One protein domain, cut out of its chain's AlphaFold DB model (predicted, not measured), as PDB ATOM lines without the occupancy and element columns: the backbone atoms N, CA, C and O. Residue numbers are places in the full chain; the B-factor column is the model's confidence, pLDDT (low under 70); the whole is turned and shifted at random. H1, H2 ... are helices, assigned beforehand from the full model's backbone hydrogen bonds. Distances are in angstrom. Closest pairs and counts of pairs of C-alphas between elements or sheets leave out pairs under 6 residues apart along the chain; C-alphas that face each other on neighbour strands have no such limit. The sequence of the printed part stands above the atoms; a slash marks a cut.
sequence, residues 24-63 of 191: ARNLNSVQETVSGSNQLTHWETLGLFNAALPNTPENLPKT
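Overview. This is residues 24 to 63 of the 191 residues of an uncharacterized protein of Vibrio ishigakensis (UniProt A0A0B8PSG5). There is little regular structure here: two short helices, H1 then H2, are set in a chain mostly of loops. Residues 28 to 38 make a turn at one end of the longest axis, and residues 46 to 63 swing round from the other end and fold back toward H1. The printed part has 40 residues, 11 of them in named elements, with no named strand; the class is all helix. It is compact, with a radius of gyration of the C-alphas of 9.5 A, spanning 25 by 21 by 13 A.

Along the chain. Find C-alpha 24 at (-26.456, -6.201, 4.271), where H1, residues 24 to 27, begins. Further on, H2, residues 39 to 45, runs 9.9 A to C-alpha 45 at (-28.378, -21.258, 1.408).

Arrangement. H1 and H2 only just touch, with 3 pairs of C-alphas within 8 A; look at their closest C-alphas, Leu 27 and Gln 39, 5.6 A apart. Between them, residues 30 to 31 pair antiparallel with residues 37 to 38. In H2 every O i to N i+4 pair is within hydrogen-bond range; H1 is too short for one, but its one O i to N i+3 pair is within range.

Size, cuts and confidence. The farthest C-alphas, Glu 32 and Asn 50, are 25.1 A apart. The link from H1 to H2 is long, the printed part has no cut, and no printed residue is under 70 in pLDDT.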
ATOM      1  N   ALA A  24     -25.378  -5.320   4.737       90.12
ATOM      2  CA  ALA A  24     -26.456  -6.201   4.271       90.12
ATOM      3  C   ALA A  24     -27.366  -5.526   3.226       90.12
ATOM      4  O   ALA A  24     -27.707  -6.144   2.227       90.12
ATOM      5  N   ARG A  25     -27.655  -4.226   3.384       91.94
ATOM      6  CA  ARG A  25     -28.448  -3.437   2.423       91.94
ATOM      7  C   ARG A  25     -27.865  -3.349   1.008       91.94
ATOM      8  O   ARG A  25     -28.632  -3.277   0.056       91.94
ATOM      9  N   ASN A  26     -26.540  -3.417   0.861       91.75
ATOM     10  CA  ASN A  26     -25.878  -3.426  -0.448       91.75
ATOM     11  C   ASN A  26     -25.944  -4.822  -1.090       91.75
ATOM     12  O   ASN A  26     -25.854  -4.960  -2.306       91.75
ATOM     13  N   LEU A  27     -26.103  -5.859  -0.265       91.88
ATOM     14  CA  LEU A  27     -26.245  -7.250  -0.686       91.88
ATOM     15  C   LEU A  27     -27.713  -7.660  -0.848       91.88
ATOM     16  O   LEU A  27     -27.990  -8.729  -1.373       91.88
ATOM     17  N   ASN A  28     -28.675  -6.841  -0.423       94.62
ATOM     18  CA  ASN A  28     -30.090  -7.143  -0.597       94.62
ATOM     19  C   ASN A  28     -30.558  -6.809  -2.024       94.62
ATOM     20  O   ASN A  28     -31.376  -5.922  -2.262       94.62
ATOM     21  N   SER A  29     -29.985  -7.494  -3.004       91.75
ATOM     22  CA  SER A  29     -30.269  -7.300  -4.420       91.75
ATOM     23  C   SER A  29     -30.269  -8.633  -5.155       91.75
ATOM     24  O   SER A  29     -29.595  -9.586  -4.757       91.75
ATOM     25  N   VAL A  30     -31.062  -8.691  -6.227       91.31
ATOM     26  CA  VAL A  30     -31.021  -9.793  -7.189       91.31
ATOM     27  C   VAL A  30     -29.748  -9.651  -8.011       91.31
ATOM     28  O   VAL A  30     -29.468  -8.568  -8.522       91.31
ATOM     29  N   GLN A  31     -28.971 -10.726  -8.102       87.06
ATOM     30  CA  GLN A  31     -27.687 -10.732  -8.793       87.06
ATOM     31  C   GLN A  31     -27.671 -11.852  -9.838       87.06
ATOM     32  O   GLN A  31     -27.922 -13.021  -9.536       87.06
ATOM     33  N   GLU A  32     -27.326 -11.516 -11.080       87.69
ATOM     34  CA  GLU A  32     -27.193 -12.503 -12.163       87.69
ATOM     35  C   GLU A  32     -26.112 -13.550 -11.854       87.69
ATOM     36  O   GLU A  32     -26.239 -14.726 -12.193       87.69
ATOM     37  N   THR A  33     -25.075 -13.152 -11.110       83.31
ATOM     38  CA  THR A  33     -23.983 -14.030 -10.664       83.31
ATOM     39  C   THR A  33     -24.437 -15.157  -9.736       83.31
ATOM     40  O   THR A  33     -23.702 -16.127  -9.566       83.31
ATOM     41  N   VAL A  34     -25.636 -15.061  -9.155       84.75
ATOM     42  CA  VAL A  34     -26.268 -16.114  -8.341       84.75
ATOM     43  C   VAL A  34     -27.556 -16.622  -8.995       84.75
ATOM     44  O   VAL A  34     -28.527 -16.959  -8.317       84.75
ATOM     45  N   SER A  35     -27.569 -16.667 -10.332       87.94
ATOM     46  CA  SER A  35     -28.682 -17.189 -11.139       87.94
ATOM     47  C   SER A  35     -30.001 -16.442 -10.911       87.94
ATOM     48  O   SER A  35     -31.063 -17.058 -10.835       87.94
ATOM     49  N   GLY A  36     -29.929 -15.117 -10.753       88.44
ATOM     50  CA  GLY A  36     -31.105 -14.276 -10.523       88.44
ATOM     51  C   GLY A  36     -31.702 -14.417  -9.119       88.44
ATOM     52  O   GLY A  36     -32.834 -13.998  -8.885       88.44
ATOM     53  N   SER A  37     -30.966 -15.002  -8.168       90.75
ATOM     54  CA  SER A  37     -31.363 -15.032  -6.759       90.75
ATOM     55  C   SER A  37     -30.964 -13.749  -6.025       90.75
ATOM     56  O   SER A  37     -30.091 -12.992  -6.459       90.75
ATOM     57  N   ASN A  38     -31.590 -13.506  -4.874       94.44
ATOM     58  CA  ASN A  38     -31.132 -12.481  -3.947       94.44
ATOM     59  C   ASN A  38     -29.810 -12.918  -3.292       94.44
ATOM     60  O   ASN A  38     -29.691 -14.046  -2.807       94.44
ATOM     61  N   GLN A  39     -28.821 -12.025  -3.243       94.38
ATOM     62  CA  GLN A  39     -27.487 -12.361  -2.742       94.38
ATOM     63  C   GLN A  39     -27.471 -12.752  -1.251       94.38
ATOM     64  O   GLN A  39     -26.696 -13.641  -0.886       94.38
ATOM     65  N   LEU A  40     -28.330 -12.167  -0.403       94.62
ATOM     66  CA  LEU A  40     -28.458 -12.566   1.006       94.62
ATOM     67  C   LEU A  40     -29.056 -13.971   1.138       94.62
ATOM     68  O   LEU A  40     -28.513 -14.797   1.866       94.62
ATOM     69  N   THR A  41     -30.122 -14.277   0.394       94.56
ATOM     70  CA  THR A  41     -30.729 -15.622   0.378       94.56
ATOM     71  C   THR A  41     -29.757 -16.675  -0.149       94.56
ATOM     72  O   THR A  41     -29.690 -17.794   0.366       94.56
ATOM     73  N   HIS A  42     -28.952 -16.318  -1.151       94.69
ATOM     74  CA  HIS A  42     -27.906 -17.196  -1.657       94.69
ATOM     75  C   HIS A  42     -26.867 -17.520  -0.572       94.69
ATOM     76  O   HIS A  42     -26.520 -18.683  -0.380       94.69
ATOM     77  N   TRP A  43     -26.405 -16.519   0.184       93.81
ATOM     78  CA  TRP A  43     -25.458 -16.730   1.287       93.81
ATOM     79  C   TRP A  43     -26.045 -17.536   2.447       93.81
ATOM     80  O   TRP A  43     -25.338 -18.361   3.026       93.81
ATOM     81  N   GLU A  44     -27.330 -17.349   2.752       94.69
ATOM     82  CA  GLU A  44     -28.047 -18.182   3.722       94.69
ATOM     83  C   GLU A  44     -28.083 -19.650   3.273       94.69
ATOM     84  O   GLU A  44     -27.755 -20.540   4.055       94.69
ATOM     85  N   THR A  45     -28.372 -19.903   1.993       93.50
ATOM     86  CA  THR A  45     -28.378 -21.258   1.408       93.50
ATOM     87  C   THR A  45     -26.999 -21.924   1.470       93.50
ATOM     88  O   THR A  45     -26.898 -23.136   1.656       93.50
ATOM     89  N   LEU A  46     -25.925 -21.139   1.347       94.81
ATOM     90  CA  LEU A  46     -24.547 -21.613   1.494       94.81
ATOM     91  C   LEU A  46     -24.121 -21.833   2.958       94.81
ATOM     92  O   LEU A  46     -23.014 -22.316   3.195       94.81
ATOM     93  N   GLY A  47     -24.959 -21.477   3.937       95.50
ATOM     94  CA  GLY A  47     -24.637 -21.600   5.360       95.50
ATOM     95  C   GLY A  47     -23.573 -20.608   5.840       95.50
ATOM     96  O   GLY A  47     -22.836 -20.912   6.773       95.50
ATOM     97  N   LEU A  48     -23.462 -19.433   5.204       93.50
ATOM     98  CA  LEU A  48     -22.458 -18.415   5.556       93.50
ATOM     99  C   LEU A  48     -22.838 -17.559   6.775       93.50
ATOM    100  O   LEU A  48     -22.019 -16.773   7.251       93.50
ATOM    101  N   PHE A  49     -24.067 -17.686   7.280       92.69
ATOM    102  CA  PHE A  49     -24.543 -16.950   8.448       92.69
ATOM    103  C   PHE A  49     -24.625 -17.844   9.687       92.69
ATOM    104  O   PHE A  49     -25.016 -19.005   9.614       92.69
ATOM    105  N   ASN A  50     -24.321 -17.268  10.854       93.25
ATOM    106  CA  ASN A  50     -24.461 -17.949  12.148       93.25
ATOM    107  C   ASN A  50     -25.931 -18.138  12.572       93.25
ATOM    108  O   ASN A  50     -26.216 -18.911  13.484       93.25
ATOM    109  N   ALA A  51     -26.849 -17.395  11.953       93.62
ATOM    110  CA  ALA A  51     -28.285 -17.450  12.179       93.62
ATOM    111  C   ALA A  51     -29.018 -17.163  10.863       93.62
ATOM    112  O   ALA A  51     -28.449 -16.544   9.964       93.62
ATOM    113  N   ALA A  52     -30.274 -17.598  10.773       93.38
ATOM    114  CA  ALA A  52     -31.130 -17.297   9.631       93.38
ATOM    115  C   ALA A  52     -31.365 -15.784   9.486       93.38
ATOM    116  O   ALA A  52     -31.268 -15.026  10.461       93.38
ATOM    117  N   LEU A  53     -31.704 -15.351   8.273       94.25
ATOM    118  CA  LEU A  53     -32.111 -13.980   8.009       94.25
ATOM    119  C   LEU A  53     -33.338 -13.631   8.869       94.25
ATOM    120  O   LEU A  53     -34.268 -14.428   8.990       94.25
ATOM    121  N   PRO A  54     -33.376 -12.429   9.470       94.38
ATOM    122  CA  PRO A  54     -34.451 -12.060  10.388       94.38
ATOM    123  C   PRO A  54     -35.788 -11.799   9.678       94.38
ATOM    124  O   PRO A  54     -36.818 -11.690  10.338       94.38
ATOM    125  N   ASN A  55     -35.778 -11.653   8.350       95.00
ATOM    126  CA  ASN A  55     -36.962 -11.454   7.523       95.00
ATOM    127  C   ASN A  55     -36.678 -11.880   6.071       95.00
ATOM    128  O   ASN A  55     -35.537 -12.195   5.725       95.00
ATOM    129  N   THR A  56     -37.702 -11.862   5.220       92.81
ATOM    130  CA  THR A  56     -37.558 -12.076   3.778       92.81
ATOM    131  C   THR A  56     -36.858 -10.884   3.110       92.81
ATOM    132  O   THR A  56     -36.943  -9.764   3.624       92.81
ATOM    133  N   PRO A  57     -36.180 -11.083   1.963       92.81
ATOM    134  CA  PRO A  57     -35.465 -10.018   1.256       92.81
ATOM    135  C   PRO A  57     -36.278  -8.744   0.996       92.81
ATOM    136  O   PRO A  57     -35.733  -7.646   1.079       92.81
ATOM    137  N   GLU A  58     -37.579  -8.865   0.738       92.31
ATOM    138  CA  GLU A  58     -38.476  -7.736   0.453       92.31
ATOM    139  C   GLU A  58     -38.665  -6.814   1.665       92.31
ATOM    140  O   GLU A  58     -38.929  -5.626   1.503       92.31
ATOM    141  N   ASN A  59     -38.510  -7.359   2.873       93.81
ATOM    142  CA  ASN A  59     -38.665  -6.643   4.139       93.81
ATOM    143  C   ASN A  59     -37.319  -6.320   4.806       93.81
ATOM    144  O   ASN A  59     -37.285  -5.745   5.895       93.81
ATOM    145  N   LEU A  60     -36.202  -6.723   4.194       93.38
ATOM    146  CA  LEU A  60     -34.869  -6.364   4.657       93.38
ATOM    147  C   LEU A  60     -34.462  -4.997   4.086       93.38
ATOM    148  O   LEU A  60     -34.836  -4.662   2.961       93.38
ATOM    149  N   PRO A  61     -33.638  -4.215   4.808       91.19
ATOM    150  CA  PRO A  61     -33.087  -2.978   4.271       91.19
ATOM    151  C   PRO A  61     -32.395  -3.221   2.928       91.19
ATOM    152  O   PRO A  61     -31.668  -4.204   2.768       91.19
ATOM    153  N   LYS A  62     -32.600  -2.316   1.976       92.50
ATOM    154  CA  LYS A  62     -32.027  -2.376   0.633       92.50
ATOM    155  C   LYS A  62     -31.556  -0.990   0.227       92.50
ATOM    156  O   LYS A  62     -32.229  -0.010   0.513       92.50
ATOM    157  N   THR A  63     -30.405  -0.926  -0.427       91.94
ATOM    158  CA  THR A  63     -29.938   0.288  -1.100       91.94
ATOM    159  C   THR A  63     -30.440   0.277  -2.544       91.94
ATOM    160  O   THR A  63     -30.370  -0.777  -3.191       91.94
TER     161      THR A  63